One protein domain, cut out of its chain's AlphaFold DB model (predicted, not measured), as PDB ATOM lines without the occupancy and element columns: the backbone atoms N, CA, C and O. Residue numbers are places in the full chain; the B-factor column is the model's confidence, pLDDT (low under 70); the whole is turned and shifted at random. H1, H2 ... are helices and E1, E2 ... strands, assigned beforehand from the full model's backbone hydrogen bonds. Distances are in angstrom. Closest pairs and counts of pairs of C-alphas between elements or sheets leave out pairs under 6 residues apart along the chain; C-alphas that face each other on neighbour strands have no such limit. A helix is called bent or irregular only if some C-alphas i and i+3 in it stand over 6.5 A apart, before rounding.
ATOM      1  N   THR A   4      55.989  74.304  46.595       57.59
ATOM      2  CA  THR A   4      55.941  75.770  46.607       57.59
ATOM      3  C   THR A   4      54.558  76.346  46.336       57.59
ATOM      4  O   THR A   4      54.305  77.496  46.660       57.59
ATOM      5  N   PHE A   5      53.647  75.556  45.773       64.19
ATOM      6  CA  PHE A   5      52.240  75.928  45.671       64.19
ATOM      7  C   PHE A   5      51.466  75.577  46.941       64.19
ATOM      8  O   PHE A   5      50.564  76.299  47.353       64.19
ATOM      9  N   PHE A   6      51.853  74.479  47.591       73.12
ATOM     10  CA  PHE A   6      51.237  74.035  48.830       73.12
ATOM     11  C   PHE A   6      51.345  75.093  49.931       73.12
ATOM     12  O   PHE A   6      50.332  75.460  50.514       73.12
ATOM     13  N   PHE A   7      52.537  75.658  50.139       74.88
ATOM     14  CA  PHE A   7      52.761  76.738  51.103       74.88
ATOM     15  C   PHE A   7      52.305  78.116  50.621       74.88
ATOM     16  O   PHE A   7      52.781  79.130  51.117       74.88
ATOM     17  N   GLN A   8      51.289  78.216  49.772       72.44
ATOM     18  CA  GLN A   8      50.651  79.505  49.482       72.44
ATOM     19  C   GLN A   8      49.476  79.761  50.409       72.44
ATOM     20  O   GLN A   8      48.816  78.821  50.854       72.44
ATOM     21  N   ASN A   9      49.199  81.036  50.683       66.56
ATOM     22  CA  ASN A   9      48.097  81.453  51.557       66.56
ATOM     23  C   ASN A   9      46.742  80.875  51.128       66.56
ATOM     24  O   ASN A   9      45.865  80.698  51.963       66.56
ATOM     25  N   LYS A  10      46.580  80.550  49.838       69.19
ATOM     26  CA  LYS A  10      45.369  79.935  49.283       69.19
ATOM     27  C   LYS A  10      45.201  78.451  49.656       69.19
ATOM     28  O   LYS A  10      44.071  77.975  49.631       69.19
ATOM     29  N   PHE A  11      46.268  77.741  50.034       79.12
ATOM     30  CA  PHE A  11      46.251  76.296  50.312       79.12
ATOM     31  C   PHE A  11      46.596  75.979  51.764       79.12
ATOM     32  O   PHE A  11      45.733  75.534  52.520       79.12
ATOM     33  N   TYR A  12      47.844  76.200  52.176       83.50
ATOM     34  CA  TYR A  12      48.285  75.865  53.527       83.50
ATOM     35  C   TYR A  12      47.761  76.892  54.535       83.50
ATOM     36  O   TYR A  12      48.220  78.040  54.560       83.50
ATOM     37  N   GLY A  13      46.781  76.453  55.330       84.81
ATOM     38  CA  GLY A  13      45.958  77.284  56.215       84.81
ATOM     39  C   GLY A  13      44.485  77.364  55.801       84.81
ATOM     40  O   GLY A  13      43.681  77.888  56.558       84.81
ATOM     41  N   ASN A  14      44.118  76.822  54.637       88.56
ATOM     42  CA  ASN A  14      42.747  76.833  54.134       88.56
ATOM     43  C   ASN A  14      42.128  75.433  54.086       88.56
ATOM     44  O   ASN A  14      42.801  74.401  54.170       88.56
ATOM     45  N   TYR A  15      40.813  75.421  53.900       89.06
ATOM     46  CA  TYR A  15      40.000  74.229  53.722       89.06
ATOM     47  C   TYR A  15      38.976  74.451  52.608       89.06
ATOM     48  O   TYR A  15      38.651  75.587  52.265       89.06
ATOM     49  N   THR A  16      38.466  73.361  52.045       88.56
ATOM     50  CA  THR A  16      37.303  73.387  51.153       88.56
ATOM     51  C   THR A  16      36.055  72.944  51.907       88.56
ATOM     52  O   THR A  16      36.141  72.051  52.753       88.56
ATOM     53  N   SER A  17      34.914  73.576  51.628       88.12
ATOM     54  CA  SER A  17      33.621  73.239  52.236       88.12
ATOM     55  C   SER A  17      32.742  72.540  51.206       88.12
ATOM     56  O   SER A  17      32.550  73.054  50.107       88.12
ATOM     57  N   TYR A  18      32.184  71.391  51.566       90.25
ATOM     58  CA  TYR A  18      31.216  70.667  50.757       90.25
ATOM     59  C   TYR A  18      29.803  71.067  51.158       90.25
ATOM     60  O   TYR A  18      29.443  71.091  52.342       90.25
ATOM     61  N   LEU A  19      29.021  71.365  50.130       89.12
ATOM     62  CA  LEU A  19      27.641  71.802  50.205       89.12
ATOM     63  C   LEU A  19      26.752  70.692  49.649       89.12
ATOM     64  O   LEU A  19      27.117  70.022  48.681       89.12
ATOM     65  N   THR A  20      25.598  70.489  50.269       90.00
ATOM     66  CA  THR A  20      24.485  69.743  49.683       90.00
ATOM     67  C   THR A  20      23.342  70.708  49.422       90.00
ATOM     68  O   THR A  20      23.177  71.683  50.158       90.00
ATOM     69  N   SER A  21      22.557  70.423  48.392       89.31
ATOM     70  CA  SER A  21      21.473  71.283  47.927       89.31
ATOM     71  C   SER A  21      20.128  70.593  48.100       89.31
ATOM     72  O   SER A  21      19.989  69.412  47.783       89.31
ATOM     73  N   ILE A  22      19.135  71.331  48.594       90.81
ATOM     74  CA  ILE A  22      17.746  70.876  48.723       90.81
ATOM     75  C   ILE A  22      16.883  71.766  47.824       90.81
ATOM     76  O   ILE A  22      16.813  72.976  48.036       90.81
ATOM     77  N   SER A  23      16.275  71.177  46.791       89.31
ATOM     78  CA  SER A  23      15.629  71.899  45.680       89.31
ATOM     79  C   SER A  23      14.153  71.514  45.521       89.31
ATOM     80  O   SER A  23      13.689  71.126  44.447       89.31
ATOM     81  N   ASP A  24      13.399  71.620  46.612       89.88
ATOM     82  CA  ASP A  24      11.963  71.338  46.596       89.88
ATOM     83  C   ASP A  24      11.158  72.517  46.027       89.88
ATOM     84  O   ASP A  24      11.589  73.673  46.039       89.88
ATOM     85  N   ASN A  25       9.935  72.249  45.563       91.88
ATOM     86  CA  ASN A  25       9.053  73.284  45.008       91.88
ATOM     87  C   ASN A  25       8.830  74.492  45.948       91.88
ATOM     88  O   ASN A  25       8.859  75.622  45.452       91.88
ATOM     89  N   PRO A  26       8.637  74.323  47.275       93.69
ATOM     90  CA  PRO A  26       8.526  75.455  48.199       93.69
ATOM     91  C   PRO A  26       9.791  76.321  48.255       93.69
ATOM     92  O   PRO A  26       9.685  77.543  48.308       93.69
ATOM     93  N   VAL A  27      10.977  75.708  48.164       93.44
ATOM     94  CA  VAL A  27      12.262  76.424  48.128       93.44
ATOM     95  C   VAL A  27      12.363  77.284  46.872       93.44
ATOM     96  O   VAL A  27      12.667  78.472  46.961       93.44
ATOM     97  N   LYS A  28      12.048  76.713  45.704       93.75
ATOM     98  CA  LYS A  28      12.087  77.441  44.426       93.75
ATOM     99  C   LYS A  28      11.148  78.646  44.444       93.75
ATOM    100  O   LYS A  28      11.563  79.751  44.107       93.75
ATOM    101  N   LYS A  29       9.911  78.447  44.918       93.88
ATOM    102  CA  LYS A  29       8.921  79.525  45.074       93.88
ATOM    103  C   LYS A  29       9.421  80.633  45.999       93.88
ATOM    104  O   LYS A  29       9.291  81.802  45.651       93.88
ATOM    105  N   LEU A  30      10.026  80.272  47.131       95.12
ATOM    106  CA  LEU A  30      10.597  81.237  48.065       95.12
ATOM    107  C   LEU A  30      11.720  82.061  47.426       95.12
ATOM    108  O   LEU A  30      11.703  83.286  47.515       95.12
ATOM    109  N   MET A  31      12.671  81.418  46.750       95.38
ATOM    110  CA  MET A  31      13.771  82.135  46.099       95.38
ATOM    111  C   MET A  31      13.259  83.077  45.005       95.38
ATOM    112  O   MET A  31      13.695  84.227  44.944       95.38
ATOM    113  N   SER A  32      12.281  82.635  44.205       94.12
ATOM    114  CA  SER A  32      11.633  83.488  43.205       94.12
ATOM    115  C   SER A  32      10.879  84.667  43.820       94.12
ATOM    116  O   SER A  32      10.913  85.767  43.272       94.12
ATOM    117  N   TYR A  33      10.213  84.460  44.958       94.88
ATOM    118  CA  TYR A  33       9.539  85.525  45.699       94.88
ATOM    119  C   TYR A  33      10.531  86.571  46.220       94.88
ATOM    120  O   TYR A  33      10.302  87.768  46.043       94.88
ATOM    121  N   ILE A  34      11.654  86.127  46.798       95.06
ATOM    122  CA  ILE A  34      12.722  87.015  47.274       95.06
ATOM    123  C   ILE A  34      13.294  87.832  46.115       95.06
ATOM    124  O   ILE A  34      13.398  89.048  46.242       95.06
ATOM    125  N   TRP A  35      13.616  87.195  44.983       95.00
ATOM    126  CA  TRP A  35      14.187  87.879  43.819       95.00
ATOM    127  C   TRP A  35      13.282  89.002  43.302       95.00
ATOM    128  O   TRP A  35      13.719  90.145  43.189       95.00
ATOM    129  N   LYS A  36      11.994  88.703  43.088       93.19
ATOM    130  CA  LYS A  36      11.009  89.672  42.574       93.19
ATOM    131  C   LYS A  36      10.792  90.871  43.494       93.19
ATOM    132  O   LYS A  36      10.457  91.950  43.022       93.19
ATOM    133  N   ASN A  37      10.966  90.688  44.800       92.69
ATOM    134  CA  ASN A  37      10.653  91.703  45.806       92.69
ATOM    135  C   ASN A  37      11.908  92.223  46.535       92.69
ATOM    136  O   ASN A  37      11.788  92.884  47.571       92.69
ATOM    137  N   LYS A  38      13.113  91.948  46.015       89.75
ATOM    138  CA  LYS A  38      14.401  92.185  46.695       89.75
ATOM    139  C   LYS A  38      14.602  93.624  47.188       89.75
ATOM    140  O   LYS A  38      15.182  93.820  48.253       89.75
ATOM    141  N   HIS A  39      14.070  94.622  46.478       88.31
ATOM    142  CA  HIS A  39      14.186  96.042  46.844       88.31
ATOM    143  C   HIS A  39      13.170  96.511  47.901       88.31
ATOM    144  O   HIS A  39      13.391  97.537  48.540       88.31
ATOM    145  N   HIS A  40      12.078  95.771  48.117       86.38
ATOM    146  CA  HIS A  40      10.971  96.172  49.002       86.38
ATOM    147  C   HIS A  40      10.802  95.270  50.235       86.38
ATOM    148  O   HIS A  40      10.069  95.621  51.161       86.38
ATOM    149  N   LEU A  41      11.480  94.119  50.262       86.06
ATOM    150  CA  LEU A  41      11.470  93.184  51.386       86.06
ATOM    151  C   LEU A  41      12.424  93.617  52.506       86.06
ATOM    152  O   LEU A  41      13.626  93.813  52.294       86.06
ATOM    153  N   ASP A  42      11.899  93.677  53.724       85.75
ATOM    154  CA  ASP A  42      12.666  93.665  54.971       85.75
ATOM    155  C   ASP A  42      12.591  92.273  55.635       85.75
ATOM    156  O   ASP A  42      11.860  91.390  55.173       85.75
ATOM    157  N   LYS A  43      13.404  92.043  56.678       84.50
ATOM    158  CA  LYS A  43      13.490  90.729  57.345       84.50
ATOM    159  C   LYS A  43      12.155  90.336  57.992       84.50
ATOM    160  O   LYS A  43      11.731  89.192  57.851       84.50
ATOM    161  N   ASP A  44      11.473  91.286  58.627       84.12
ATOM    162  CA  ASP A  44      10.238  91.023  59.372       84.12
ATOM    163  C   ASP A  44       9.076  90.645  58.444       84.12
ATOM    164  O   ASP A  44       8.388  89.649  58.683       84.12
ATOM    165  N   LYS A  45       8.903  91.366  57.331       85.06
ATOM    166  CA  LYS A  45       7.901  91.036  56.304       85.06
ATOM    167  C   LYS A  45       8.214  89.721  55.607       85.06
ATOM    168  O   LYS A  45       7.299  88.948  55.331       85.06
ATOM    169  N   LEU A  46       9.494  89.436  55.344       88.69
ATOM    170  CA  LEU A  46       9.893  88.180  54.713       88.69
ATOM    171  C   LEU A  46       9.523  86.980  55.590       88.69
ATOM    172  O   LEU A  46       8.957  86.012  55.086       88.69
ATOM    173  N   TYR A  47       9.768  87.041  56.898       88.00
ATOM    174  CA  TYR A  47       9.432  85.942  57.810       88.00
ATOM    175  C   TYR A  47       7.926  85.681  57.952       88.00
ATOM    176  O   TYR A  47       7.523  84.543  58.206       88.00
ATOM    177  N   GLN A  48       7.097  86.709  57.766       86.94
ATOM    178  CA  GLN A  48       5.634  86.595  57.784       86.94
ATOM    179  C   GLN A  48       5.045  86.110  56.446       86.94
ATOM    180  O   GLN A  48       3.860  85.784  56.386       86.94
ATOM    181  N   SER A  49       5.851  86.044  55.381       91.31
ATOM    182  CA  SER A  49       5.384  85.628  54.054       91.31
ATOM    183  C   SER A  49       4.898  84.176  54.025       91.31
ATOM    184  O   SER A  49       5.425  83.288  54.706       91.31
ATOM    185  N   THR A  50       3.903  83.917  53.174       92.75
ATOM    186  CA  THR A  50       3.347  82.570  52.982       92.75
ATOM    187  C   THR A  50       4.386  81.591  52.432       92.75
ATOM    188  O   THR A  50       4.372  80.406  52.756       92.75
ATOM    189  N   GLU A  51       5.334  82.101  51.651       93.75
ATOM    190  CA  GLU A  51       6.408  81.381  50.990       93.75
ATOM    191  C   GLU A  51       7.450  80.881  51.990       93.75
ATOM    192  O   GLU A  51       7.864  79.721  51.911       93.75
ATOM    193  N   VAL A  52       7.834  81.709  52.972       92.62
ATOM    194  CA  VAL A  52       8.723  81.274  54.061       92.62
ATOM    195  C   VAL A  52       8.034  80.211  54.905       92.62
ATOM    196  O   VAL A  52       8.637  79.173  55.165       92.62
ATOM    197  N   GLN A  53       6.767  80.403  55.280       92.56
ATOM    198  CA  GLN A  53       6.039  79.406  56.070       92.56
ATOM    199  C   GLN A  53       5.886  78.072  55.318       92.56
ATOM    200  O   GLN A  53       6.125  77.008  55.890       92.56
ATOM    201  N   ALA A  54       5.576  78.106  54.017       92.62
ATOM    202  CA  ALA A  54       5.520  76.911  53.174       92.62
ATOM    203  C   ALA A  54       6.884  76.202  53.070       92.62
ATOM    204  O   ALA A  54       6.953  74.972  53.139       92.62
ATOM    205  N   CYS A  55       7.971  76.968  52.951       92.44
ATOM    206  CA  CYS A  55       9.329  76.436  52.970       92.44
ATOM    207  C   CYS A  55       9.638  75.770  54.318       92.44
ATOM    208  O   CYS A  55       9.992  74.595  54.349       92.44
ATOM    209  N   LEU A  56       9.407  76.456  55.442       92.25
ATOM    210  CA  LEU A  56       9.662  75.933  56.790       92.25
ATOM    211  C   LEU A  56       8.858  74.670  57.107       92.25
ATOM    212  O   LEU A  56       9.363  73.795  57.809       92.25
ATOM    213  N   ASN A  57       7.636  74.549  56.588       92.12
ATOM    214  CA  ASN A  57       6.804  73.356  56.761       92.12
ATOM    215  C   ASN A  57       7.343  72.122  56.019       92.12
ATOM    216  O   ASN A  57       6.955  71.005  56.353       92.12
ATOM    217  N   SER A  58       8.256  72.307  55.063       90.75
ATOM    218  CA  SER A  58       8.936  71.206  54.366       90.75
ATOM    219  C   SER A  58      10.095  70.615  55.181       90.75
ATOM    220  O   SER A  58      10.611  69.553  54.844       90.75
ATOM    221  N   PHE A  59      10.502  71.275  56.273       89.62
ATOM    222  CA  PHE A  59      11.614  70.855  57.125       89.62
ATOM    223  C   PHE A  59      11.144  70.464  58.529       89.62
ATOM    224  O   PHE A  59      10.168  70.989  59.066       89.62
ATOM    225  N   SER A  60      11.889  69.562  59.176       87.94
ATOM    226  CA  SER A  60      11.648  69.215  60.579       87.94
ATOM    227  C   SER A  60      11.824  70.431  61.492       87.94
ATOM    228  O   SER A  60      12.711  71.249  61.250       87.94
ATOM    229  N   ASN A  61      11.050  70.495  62.581       88.38
ATOM    230  CA  ASN A  61      11.079  71.608  63.542       88.38
ATOM    231  C   ASN A  61      12.495  71.961  64.020       88.38
ATOM    232  O   ASN A  61      12.834  73.140  64.055       88.38
ATOM    233  N   ASP A  62      13.335  70.956  64.279       87.81
ATOM    234  CA  ASP A  62      14.727  71.145  64.712       87.81
ATOM    235  C   ASP A  62      15.543  72.007  63.730       87.81
ATOM    236  O   ASP A  62      16.416  72.767  64.133       87.81
ATOM    237  N   CYS A  63      15.246  71.930  62.431       88.31
ATOM    238  CA  CYS A  63      16.009  72.603  61.382       88.31
ATOM    239  C   CYS A  63      15.459  73.987  61.026       88.31
ATOM    240  O   CYS A  63      16.127  74.723  60.303       88.31
ATOM    241  N   LYS A  64      14.270  74.375  61.508       90.56
ATOM    242  CA  LYS A  64      13.595  75.610  61.071       90.56
ATOM    243  C   LYS A  64      14.443  76.863  61.296       90.56
ATOM    244  O   LYS A  64      14.550  77.686  60.394       90.56
ATOM    245  N   ASN A  65      15.124  76.963  62.437       88.94
ATOM    246  CA  ASN A  65      16.015  78.092  62.733       88.94
ATOM    247  C   ASN A  65      17.216  78.157  61.780       88.94
ATOM    248  O   ASN A  65      17.631  79.239  61.372       88.94
ATOM    249  N   MET A  66      17.751  76.999  61.385       90.50
ATOM    250  CA  MET A  66      18.821  76.922  60.392       90.50
ATOM    251  C   MET A  66      18.331  77.368  59.014       90.50
ATOM    252  O   MET A  66      19.031  78.112  58.335       90.50
ATOM    253  N   ILE A  67      17.124  76.961  58.617       91.69
ATOM    254  CA  ILE A  67      16.521  77.392  57.352       91.69
ATOM    255  C   ILE A  67      16.247  78.899  57.362       91.69
ATOM    256  O   ILE A  67      16.564  79.562  56.383       91.69
ATOM    257  N   LEU A  68      15.762  79.474  58.467       90.75
ATOM    258  CA  LEU A  68      15.593  80.930  58.599       90.75
ATOM    259  C   LEU A  68      16.910  81.699  58.393       90.75
ATOM    260  O   LEU A  68      16.925  82.724  57.713       90.75
ATOM    261  N   ASP A  69      18.030  81.187  58.908       89.56
ATOM    262  CA  ASP A  69      19.352  81.780  58.662       89.56
ATOM    263  C   ASP A  69      19.741  81.735  57.175       89.56
ATOM    264  O   ASP A  69      20.336  82.676  56.650       89.56
ATOM    265  N   GLN A  70      19.359  80.668  56.467       91.25
ATOM    266  CA  GLN A  70      19.536  80.574  55.016       91.25
ATOM    267  C   GLN A  70      18.648  81.567  54.258       91.25
ATOM    268  O   GLN A  70      19.125  82.205  53.324       91.25
ATOM    269  N   VAL A  71      17.404  81.776  54.698       92.00
ATOM    270  CA  VAL A  71      16.501  82.791  54.124       92.00
ATOM    271  C   VAL A  71      17.088  84.201  54.246       92.00
ATOM    272  O   VAL A  71      16.998  84.988  53.303       92.00
ATOM    273  N   ASN A  72      17.757  84.522  55.357       89.94
ATOM    274  CA  ASN A  72      18.465  85.801  55.482       89.94
ATOM    275  C   ASN A  72      19.583  85.951  54.454       89.94
ATOM    276  O   ASN A  72      19.671  86.985  53.796       89.94
ATOM    277  N   LYS A  73      20.408  84.912  54.287       90.56
ATOM    278  CA  LYS A  73      21.498  84.914  53.302       90.56
ATOM    279  C   LYS A  73      20.968  85.041  51.876       90.56
ATOM    280  O   LYS A  73      21.582  85.735  51.070       90.56
ATOM    281  N   MET A  74      19.830  84.415  51.573       93.62
ATOM    282  CA  MET A  74      19.130  84.583  50.298       93.62
ATOM    283  C   MET A  74      18.757  86.053  50.065       93.62
ATOM    284  O   MET A  74      19.108  86.613  49.030       93.62
ATOM    285  N   LEU A  75      18.122  86.712  51.041       93.06
ATOM    286  CA  LEU A  75      17.744  88.125  50.920       93.06
ATOM    287  C   LEU A  75      18.963  89.047  50.761       93.06
ATOM    288  O   LEU A  75      18.952  89.941  49.917       93.06
ATOM    289  N   GLU A  76      20.011  88.835  51.558       91.19
ATOM    290  CA  GLU A  76      21.247  89.627  51.507       91.19
ATOM    291  C   GLU A  76      21.962  89.465  50.156       91.19
ATOM    292  O   GLU A  76      22.363  90.462  49.552       91.19
ATOM    293  N   SER A  77      22.038  88.238  49.632       92.50
ATOM    294  CA  SER A  77      22.647  87.961  48.322       92.50
ATOM    295  C   SER A  77      21.825  88.557  47.177       92.50
ATOM    296  O   SER A  77      22.388  89.169  46.279       92.50
ATOM    297  N   ALA A  78      20.490  88.455  47.230       92.88
ATOM    298  CA  ALA A  78      19.614  89.053  46.221       92.88
ATOM    299  C   ALA A  78      19.780  90.579  46.148       92.88
ATOM    300  O   ALA A  78      19.826  91.142  45.058       92.88
ATOM    301  N   LYS A  79      19.898  91.251  47.303       91.81
ATOM    302  CA  LYS A  79      20.082  92.711  47.391       91.81
ATOM    303  C   LYS A  79      21.454  93.200  46.936       91.81
ATOM    304  O   LYS A  79      21.586  94.379  46.636       91.81
ATOM    305  N   SER A  80      22.463  92.334  46.946       91.06
ATOM    306  CA  SER A  80      23.856  92.696  46.665       91.06
ATOM    307  C   SER A  80      24.416  92.032  45.407       91.06
ATOM    308  O   SER A  80      25.630  92.059  45.212       91.06
ATOM    309  N   LEU A  81      23.560  91.452  44.555       91.38
ATOM    310  CA  LEU A  81      23.996  90.781  43.328       91.38
ATOM    311  C   LEU A  81      24.736  91.729  42.378       91.38
ATOM    312  O   LEU A  81      25.721  91.314  41.784       91.38
ATOM    313  N   ASP A  82      24.331  92.999  42.308       86.38
ATOM    314  CA  ASP A  82      24.955  94.007  41.439       86.38
ATOM    315  C   ASP A  82      26.462  94.195  41.729       86.38
ATOM    316  O   ASP A  82      27.215  94.638  40.869       86.38
ATOM    317  N   ASN A  83      26.914  93.823  42.934       85.75
ATOM    318  CA  ASN A  83      28.319  93.881  43.349       85.75
ATOM    319  C   ASN A  83      29.079  92.560  43.117       85.75
ATOM    320  O   ASN A  83      30.213  92.419  43.577       85.75
ATOM    321  N   HIS A  84      28.456  91.560  42.489       87.56
ATOM    322  CA  HIS A  84      29.001  90.212  42.339       87.56
ATOM    323  C   HIS A  84      29.308  89.905  40.875       87.56
ATOM    324  O   HIS A  84      28.414  89.731  40.054       87.56
ATOM    325  N   GLU A  85      30.593  89.802  40.550       87.88
ATOM    326  CA  GLU A  85      31.044  89.569  39.180       87.88
ATOM    327  C   GLU A  85      30.968  88.088  38.780       87.88
ATOM    328  O   GLU A  85      31.454  87.194  39.482       87.88
ATOM    329  N   TYR A  86      30.404  87.825  37.602       91.31
ATOM    330  CA  TYR A  86      30.312  86.492  37.014       91.31
ATOM    331  C   TYR A  86      30.277  86.555  35.479       91.31
ATOM    332  O   TYR A  86      30.103  87.615  34.880       91.31
ATOM    333  N   LEU A  87      30.455  85.406  34.822       88.31
ATOM    334  CA  LEU A  87      30.405  85.279  33.364       88.31
ATOM    335  C   LEU A  87      29.416  84.188  32.950       88.31
ATOM    336  O   LEU A  87      29.316  83.148  33.599       88.31
ATOM    337  N   VAL A  88      28.721  84.397  31.831       88.94
ATOM    338  CA  VAL A  88      27.821  83.394  31.245       88.94
ATOM    339  C   VAL A  88      28.528  82.683  30.099       88.94
ATOM    340  O   VAL A  88      28.971  83.314  29.141       88.94
ATOM    341  N   SER A  89      28.615  81.356  30.162       85.06
ATOM    342  CA  SER A  89      29.144  80.546  29.062       85.06
ATOM    343  C   SER A  89      28.461  79.190  29.005       85.06
ATOM    344  O   SER A  89      28.255  78.540  30.029       85.06
ATOM    345  N   LYS A  90      28.116  78.740  27.791       84.19
ATOM    346  CA  LYS A  90      27.502  77.423  27.537       84.19
ATOM    347  C   LYS A  90      26.316  77.127  28.474       84.19
ATOM    348  O   LYS A  90      26.236  76.037  29.039       84.19
ATOM    349  N   ASN A  91      25.403  78.095  28.627       88.88
ATOM    350  CA  ASN A  91      24.192  77.977  29.453       88.88
ATOM    351  C   ASN A  91      24.477  77.737  30.956       88.88
ATOM    352  O   ASN A  91      23.713  77.057  31.645       88.88
ATOM    353  N   LYS A  92      25.612  78.249  31.454       89.88
ATOM    354  CA  LYS A  92      26.030  78.173  32.857       89.88
ATOM    355  C   LYS A  92      26.677  79.471  33.320       89.88
ATOM    356  O   LYS A  92      27.334  80.152  32.531       89.88
ATOM    357  N   ILE A  93      26.544  79.747  34.614       92.12
ATOM    358  CA  ILE A  93      27.336  80.767  35.294       92.12
ATOM    359  C   ILE A  93      28.719  80.187  35.587       92.12
ATOM    360  O   ILE A  93      28.866  79.043  36.027       92.12
ATOM    361  N   GLN A  94      29.745  80.971  35.295       89.88
ATOM    362  CA  GLN A  94      31.134  80.630  35.527       89.88
ATOM    363  C   GLN A  94      31.841  81.785  36.216       89.88
ATOM    364  O   GLN A  94      31.567  82.959  35.974       89.88
ATOM    365  N   TYR A  95      32.798  81.414  37.050       84.81
ATOM    366  CA  TYR A  95      33.650  82.329  37.775       84.81
ATOM    367  C   TYR A  95      35.059  82.228  37.246       84.81
ATOM    368  O   TYR A  95      35.588  81.148  36.966       84.81
ATOM    369  N   LYS A  96      35.660  83.391  37.103       67.81
ATOM    370  CA  LYS A  96      37.012  83.543  36.614       67.81
ATOM    371  C   LYS A  96      37.985  83.268  37.756       67.81
ATOM    372  O   LYS A  96      37.869  83.852  38.831       67.81
ATOM    373  N   TYR A  97      38.934  82.361  37.548       65.44
ATOM    374  CA  TYR A  97      39.971  82.083  38.536       65.44
ATOM    375  C   TYR A  97      41.297  81.725  37.891       65.44
ATOM    376  O   TYR A  97      41.387  80.728  37.172       65.44
ATOM    377  N   LEU A  98      42.345  82.491  38.220       63.72
ATOM    378  CA  LEU A  98      43.621  82.420  37.502       63.72
ATOM    379  C   LEU A  98      43.303  82.398  36.003       63.72
ATOM    380  O   LEU A  98      42.373  83.066  35.585       63.72
ATOM    381  N   ASP A  99      43.956  81.521  35.251       52.12
ATOM    382  CA  ASP A  99      43.888  81.400  33.803       52.12
ATOM    383  C   ASP A  99      42.644  80.653  33.258       52.12
ATOM    384  O   ASP A  99      42.699  80.110  32.150       52.12
ATOM    385  N   GLY A 100      41.547  80.516  34.011       62.09
ATOM    386  CA  GLY A 100      40.412  79.693  33.579       62.09
ATOM    387  C   GLY A 100      39.040  80.135  34.078       62.09
ATOM    388  O   GLY A 100      38.906  80.854  35.065       62.09
ATOM    389  N   LEU A 101      38.009  79.648  33.385       75.38
ATOM    390  CA  LEU A 101      36.613  79.748  33.802       75.38
ATOM    391  C   LEU A 101      36.208  78.462  34.509       75.38
ATOM    392  O   LEU A 101      36.326  77.367  33.951       75.38
ATOM    393  N   PHE A 102      35.717  78.597  35.732       79.06
ATOM    394  CA  PHE A 102      35.331  77.477  36.569       79.06
ATOM    395  C   PHE A 102      33.860  77.591  36.967       79.06
ATOM    396  O   PHE A 102      33.398  78.677  37.315       79.06
ATOM    397  N   PRO A 103      33.104  76.480  36.968       82.50
ATOM    398  CA  PRO A 103      31.726  76.454  37.448       82.50
ATOM    399  C   PRO A 103      31.711  76.403  38.983       82.50
ATOM    400  O   PRO A 103      31.276  75.424  39.587       82.50
ATOM    401  N   TRP A 104      32.312  77.404  39.623       83.69
ATOM    402  CA  TRP A 104      32.270  77.540  41.074       83.69
ATOM    403  C   TRP A 104      30.884  77.967  41.537       83.69
ATOM    404  O   TRP A 104      30.080  78.463  40.755       83.69
ATOM    405  N   TYR A 105      30.619  77.756  42.820       83.75
ATOM    406  CA  TYR A 105      29.330  78.057  43.418       83.75
ATOM    407  C   TYR A 105      29.536  78.959  44.634       83.75
ATOM    408  O   TYR A 105      30.103  78.545  45.646       83.75
ATOM    409  N   TYR A 106      29.089  80.203  44.507       85.94
ATOM    410  CA  TYR A 106      29.134  81.245  45.532       85.94
ATOM    411  C   TYR A 106      27.759  81.397  46.185       85.94
ATOM    412  O   TYR A 106      27.043  82.357  45.905       85.94
ATOM    413  N   ASP A 107      27.387  80.422  47.022       86.19
ATOM    414  CA  ASP A 107      26.117  80.378  47.762       86.19
ATOM    415  C   ASP A 107      24.925  80.896  46.915       86.19
ATOM    416  O   ASP A 107      24.743  80.474  45.771       86.19
ATOM    417  N   TYR A 108      24.114  81.816  47.437       92.88
ATOM    418  CA  TYR A 108      22.915  82.300  46.747       92.88
ATOM    419  C   TYR A 108      23.201  83.328  45.648       92.88
ATOM    420  O   TYR A 108      22.344  83.526  44.791       92.88
ATOM    421  N   TYR A 109      24.395  83.935  45.606       93.50
ATOM    422  CA  TYR A 109      24.777  84.821  44.500       93.50
ATOM    423  C   TYR A 109      24.751  84.082  43.165       93.50
ATOM    424  O   TYR A 109      24.254  84.604  42.176       93.50
ATOM    425  N   THR A 110      25.220  82.830  43.155       92.75
ATOM    426  CA  THR A 110      25.185  82.016  41.931       92.75
ATOM    427  C   THR A 110      23.748  81.730  41.522       92.75
ATOM    428  O   THR A 110      23.396  81.972  40.374       92.75
ATOM    429  N   SER A 111      22.890  81.305  42.454       94.00
ATOM    430  CA  SER A 111      21.471  81.067  42.164       94.00
ATOM    431  C   SER A 111      20.772  82.299  41.584       94.00
ATOM    432  O   SER A 111      20.004  82.169  40.634       94.00
ATOM    433  N   TYR A 112      21.041  83.493  42.120       96.00
ATOM    434  CA  TYR A 112      20.425  84.725  41.625       96.00
ATOM    435  C   TYR A 112      21.036  85.229  40.314       96.00
ATOM    436  O   TYR A 112      20.288  85.727  39.482       96.00
ATOM    437  N   ALA A 113      22.327  85.000  40.056       94.88
ATOM    438  CA  ALA A 113      22.922  85.227  38.736       94.88
ATOM    439  C   ALA A 113      22.242  84.368  37.651       94.88
ATOM    440  O   ALA A 113      21.949  84.844  36.557       94.88
ATOM    441  N   TYR A 114      21.906  83.109  37.968       95.62
ATOM    442  CA  TYR A 114      21.114  82.259  37.073       95.62
ATOM    443  C   TYR A 114      19.706  82.819  36.807       95.62
ATOM    444  O   TYR A 114      19.185  82.635  35.708       95.62
ATOM    445  N   MET A 115      19.088  83.481  37.791       94.62
ATOM    446  CA  MET A 115      17.784  84.131  37.622       94.62
ATOM    447  C   MET A 115      17.874  85.391  36.757       94.62
ATOM    448  O   MET A 115      17.097  85.533  35.818       94.62
ATOM    449  N   GLU A 116      18.838  86.264  37.038       95.38
ATOM    450  CA  GLU A 116      19.081  87.489  36.274       95.38
ATOM    451  C   GLU A 116      19.374  87.185  34.799       95.38
ATOM    452  O   GLU A 116      18.782  87.767  33.893       95.38
ATOM    453  N   GLU A 117      20.230  86.202  34.530       95.19
ATOM    454  CA  GLU A 117      20.597  85.865  33.155       95.19
ATOM    455  C   GLU A 117      19.541  85.035  32.421       95.19
ATOM    456  O   GLU A 117      19.536  84.986  31.188       95.19
ATOM    457  N   PHE A 118      18.616  84.412  33.152       95.38
ATOM    458  CA  PHE A 118      17.387  83.876  32.572       95.38
ATOM    459  C   PHE A 118      16.452  85.011  32.126       95.38
ATOM    460  O   PHE A 118      15.943  84.964  31.009       95.38
ATOM    461  N   GLU A 119      16.285  86.059  32.942       93.94
ATOM    462  CA  GLU A 119      15.510  87.257  32.575       93.94
ATOM    463  C   GLU A 119      16.130  87.990  31.370       93.94
ATOM    464  O   GLU A 119      15.404  88.453  30.491       93.94
ATOM    465  N   ASN A 120      17.464  87.990  31.257       93.62
ATOM    466  CA  ASN A 120      18.197  88.516  30.097       93.62
ATOM    467  C   ASN A 120      18.229  87.565  28.879       93.62
ATOM    468  O   ASN A 120      18.830  87.897  27.855       93.62
ATOM    469  N   GLY A 121      17.638  86.369  28.973       92.38
ATOM    470  CA  GLY A 121      17.565  85.395  27.878       92.38
ATOM    471  C   GLY A 121      18.874  84.664  27.543       92.38
ATOM    472  O   GLY A 121      18.950  84.004  26.505       92.38
ATOM    473  N   LYS A 122      19.909  84.748  28.390       92.06
ATOM    474  CA  LYS A 122      21.203  84.062  28.183       92.06
ATOM    475  C   LYS A 122      21.245  82.648  28.771       92.06
ATOM    476  O   LYS A 122      22.123  81.858  28.412       92.06
ATOM    477  N   ILE A 123      20.322  82.327  29.676       94.56
ATOM    478  CA  ILE A 123      20.216  81.031  30.356       94.56
ATOM    479  C   ILE A 123      18.831  80.419  30.130       94.56
ATOM    480  O   ILE A 123      17.823  81.114  30.102       94.56
ATOM    481  N   SER A 124      18.772  79.096  29.974       94.75
ATOM    482  CA  SER A 124      17.517  78.346  29.850       94.75
ATOM    483  C   SER A 124      16.820  78.161  31.201       94.75
ATOM    484  O   SER A 124      17.488  77.960  32.217       94.75
ATOM    485  N   GLU A 125      15.490  78.068  31.194       93.12
ATOM    486  CA  GLU A 125      14.687  77.808  32.398       93.12
ATOM    487  C   GLU A 125      15.152  76.555  33.161       93.12
ATOM    488  O   GLU A 125      15.300  76.585  34.381       93.12
ATOM    489  N   SER A 126      15.462  75.467  32.444       92.50
ATOM    490  CA  SER A 126      15.922  74.213  33.058       92.50
ATOM    491  C   SER A 126      17.215  74.374  33.866       92.50
ATOM    492  O   SER A 126      17.307  73.856  34.977       92.50
ATOM    493  N   SER A 127      18.176  75.140  33.339       92.19
ATOM    494  CA  SER A 127      19.442  75.449  34.012       92.19
ATOM    495  C   SER A 127      19.259  76.398  35.188       92.19
ATOM    496  O   SER A 127      19.979  76.289  36.167       92.19
ATOM    497  N   MET A 128      18.318  77.337  35.112       93.50
ATOM    498  CA  MET A 128      18.029  78.227  36.237       93.50
ATOM    499  C   MET A 128      17.379  77.447  37.388       93.50
ATOM    500  O   MET A 128      17.839  77.508  38.527       93.50
ATOM    501  N   LEU A 129      16.368  76.627  37.088       91.12
ATOM    502  CA  LEU A 129      15.639  75.855  38.096       91.12
ATOM    503  C   LEU A 129      16.489  74.788  38.799       91.12
ATOM    504  O   LEU A 129      16.131  74.398  39.914       91.12
ATOM    505  N   SER A 130      17.567  74.293  38.178       90.12
ATOM    506  CA  SER A 130      18.495  73.353  38.824       90.12
ATOM    507  C   SER A 130      19.360  74.003  39.904       90.12
ATOM    508  O   SER A 130      19.834  73.302  40.793       90.12
ATOM    509  N   GLU A 131      19.528  75.325  39.861       92.19
ATOM    510  CA  GLU A 131      20.416  76.075  40.762       92.19
ATOM    511  C   GLU A 131      19.655  76.759  41.910       92.19
ATOM    512  O   GLU A 131      20.257  77.268  42.860       92.19
ATOM    513  N   LEU A 132      18.317  76.742  41.870       93.31
ATOM    514  CA  LEU A 132      17.463  77.212  42.958       93.31
ATOM    515  C   LEU A 132      17.358  76.143  44.051       93.31
ATOM    516  O   LEU A 132      16.571  75.194  43.957       93.31
ATOM    517  N   SER A 133      18.163  76.287  45.100       92.88
ATOM    518  CA  SER A 133      18.196  75.350  46.221       92.88
ATOM    519  C   SER A 133      18.624  76.019  47.524       92.88
ATOM    520  O   SER A 133      19.343  77.014  47.514       92.88
ATOM    521  N   VAL A 134      18.208  75.451  48.660       91.50
ATOM    522  CA  VAL A 134      18.820  75.752  49.962       91.50
ATOM    523  C   VAL A 134      20.133  74.991  50.037       91.50
ATOM    524  O   VAL A 134      20.143  73.771  49.846       91.50
ATOM    525  N   THR A 135      21.220  75.684  50.363       89.25
ATOM    526  CA  THR A 135      22.526  75.053  50.544       89.25
ATOM    527  C   THR A 135      22.818  74.775  52.015       89.25
ATOM    528  O   THR A 135      22.585  75.597  52.902       89.25
ATOM    529  N   ILE A 136      23.338  73.577  52.286       90.00
ATOM    530  CA  ILE A 136      23.750  73.139  53.620       90.00
ATOM    531  C   ILE A 136      25.201  72.672  53.554       90.00
ATOM    532  O   ILE A 136      25.539  71.730  52.836       90.00
ATOM    533  N   ARG A 137      26.067  73.306  54.342       90.06
ATOM    534  CA  ARG A 137      27.452  72.874  54.555       90.06
ATOM    535  C   ARG A 137      27.459  71.658  55.463       90.06
ATOM    536  O   ARG A 137      26.973  71.729  56.590       90.06
ATOM    537  N   TYR A 138      28.033  70.558  54.985       90.75
ATOM    538  CA  TYR A 138      28.051  69.296  55.730       90.75
ATOM    539  C   TYR A 138      29.454  68.711  55.918       90.75
ATOM    540  O   TYR A 138      29.631  67.806  56.728       90.75
ATOM    541  N   PHE A 139      30.472  69.212  55.216       92.19
ATOM    542  CA  PHE A 139      31.825  68.671  55.337       92.19
ATOM    543  C   PHE A 139      32.880  69.729  55.033       92.19
ATOM    544  O   PHE A 139      32.698  70.540  54.133       92.19
ATOM    545  N   ASN A 140      34.002  69.700  55.739       91.81
ATOM    546  CA  ASN A 140      35.136  70.590  55.538       91.81
ATOM    547  C   ASN A 140      36.417  69.761  55.419       91.81
ATOM    548  O   ASN A 140      36.655  68.856  56.217       91.81
ATOM    549  N   ILE A 141      37.273  70.071  54.445       91.12
ATOM    550  CA  ILE A 141      38.552  69.377  54.248       91.12
ATOM    551  C   ILE A 141      39.688  70.389  54.221       91.12
ATOM    552  O   ILE A 141      39.833  71.138  53.258       91.12
ATOM    553  N   SER A 142      40.527  70.371  55.260       91.44
ATOM    554  CA  SER A 142      41.812  71.083  55.278       91.44
ATOM    555  C   SER A 142      42.756  70.563  54.199       91.44
ATOM    556  O   SER A 142      43.044  69.366  54.155       91.44
ATOM    557  N   TYR A 143      43.304  71.467  53.383       89.56
ATOM    558  CA  TYR A 143      44.335  71.106  52.406       89.56
ATOM    559  C   TYR A 143      45.622  70.626  53.078       89.56
ATOM    560  O   TYR A 143      46.323  69.795  52.506       89.56
ATOM    561  N   ALA A 144      45.921  71.113  54.288       88.62
ATOM    562  CA  ALA A 144      47.100  70.701  55.044       88.62
ATOM    563  C   ALA A 144      47.017  69.238  55.510       88.62
ATOM    564  O   ALA A 144      48.028  68.550  55.592       88.62
ATOM    565  N   GLU A 145      45.810  68.729  55.750       86.81
ATOM    566  CA  GLU A 145      45.609  67.349  56.200       86.81
ATOM    567  C   GLU A 145      45.500  66.358  55.029       86.81
ATOM    568  O   GLU A 145      45.771  65.175  55.201       86.81
ATOM    569  N   ILE A 146      45.194  66.802  53.802       85.44
ATOM    570  CA  ILE A 146      45.091  65.900  52.638       85.44
ATOM    571  C   ILE A 146      46.363  65.050  52.435       85.44
ATOM    572  O   ILE A 146      46.229  63.830  52.308       85.44
ATOM    573  N   PRO A 147      47.594  65.607  52.433       84.69
ATOM    574  CA  PRO A 147      48.803  64.802  52.273       84.69
ATOM    575  C   PRO A 147      48.980  63.725  53.349       84.69
ATOM    576  O   PRO A 147      49.600  62.701  53.075       84.69
ATOM    577  N   THR A 148      48.436  63.918  54.557       78.50
ATOM    578  CA  THR A 148      48.572  62.944  55.652       78.50
ATOM    579  C   THR A 148      47.738  61.683  55.414       78.50
ATOM    580  O   THR A 148      48.006  60.649  56.021       78.50
TER     581      THR A 148
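What this domain is: This is residues 4 to 148 of the 557 residues of the protein "Hypothetical protein" of Corethron hystrix (UniProt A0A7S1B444). A cluster of six helices makes one end, and from it a long two-stranded ribbon, E1 with E5, and a small three-stranded sheet, E2 with E3 and E4, reach toward the other end as two separate arms. H4 is the longest helix and touches the most other helices, H1, H3 and H5, while H5 and H6 make a helical hairpin whose H5 packs on the small sheet with its residues 110 to 117. The printed part has 145 residues, with named elements in the order E1 H1 H2 H3 H4 E2 E3 E4 H5 H6 E5; its class is mixed, helices and strands, and both sheets, E1 - E5 and E2 - E3 - E4, are antiparallel. It is only just compact, close to loose, with a radius of gyration of the C-alphas of 17.0 A and spans of 53 by 39 by 25 A.

How they stand to each other: E1, residues 15 to 22, is the antiparallel neighbour of E5, residues 134 to 142, with N 16 and O 141 2.9 A apart, within hydrogen-bond range. H1, residues 25 to 36, touches H3, residues 50 to 57, opposite ways at a shallow tilt of 34 degrees, only just short of steep; their closest C-alphas are those of Pro 26 and Cys 55, 4.9 A apart. H4, residues 61 to 79, is the hub. It touches H1 with residues 74 to 78 alone, closest at the C-alphas of Trp 35 and Ala 78, 6.0 A apart. H3 and H4 form a helical hairpin, closest at the C-alphas of Leu 56 and Lys 64, 5.8 A apart. H2, residues 43 to 48, is close to H4 but not clearly touching it, with the C-alphas of Lys 43 and Asn 72 7.2 A apart. E2, residues 87 to 89, E3, residues 92 to 97, and E4, residues 100 to 102, form a meander, each strand the antiparallel neighbour of the one before; N 87 and O 94 are 2.9 A apart and N 95 and O 102 2.8 A, both within hydrogen-bond range. H5, residues 107 to 119, is over E3 at a height over the sheet of 9.3 A. H5 touches H4 at a steep tilt of 53 degrees, closest at the C-alphas of Tyr 109 and Ser 77, 5.4 A apart. H6, residues 125 to 131, touches H5 opposite ways at a shallow tilt of 7 degrees, closest at the C-alphas of Met 128 and Tyr 114, 5.1 A apart, and only grazes the sheet. Every O i to N i+4 pair is within hydrogen-bond range in H1, H2 and H3, against 13 of 15 in H4, 8 of 9 in H5 and 2 of 3 in H6.

Where its parts are: E1 begins at C-alpha 15 (40.000, 74.229, 53.722) and is 23.1 A long. H1 is 16.7 A, H2 8.9 A, H3 10.5 A and H4 28.1 A; H4 is irregular, with C-alphas 62 and 65 7.3 A apart. E2 is 6.5 A, E3 15.6 A, E4 6.3 A, H5 19.8 A and H6 10.3 A. E5, 24.1 A, ends at C-alpha 142 (41.812, 71.083, 55.278).

The domain as a whole: The C-alphas of Thr 4 and Thr 50 are the two farthest apart, at 53.4 A. The printed part has no cut and no long link. Its mean pLDDT is 88.1, with residues 4 to 5, 9 to 10 and 96 to 100 under 70.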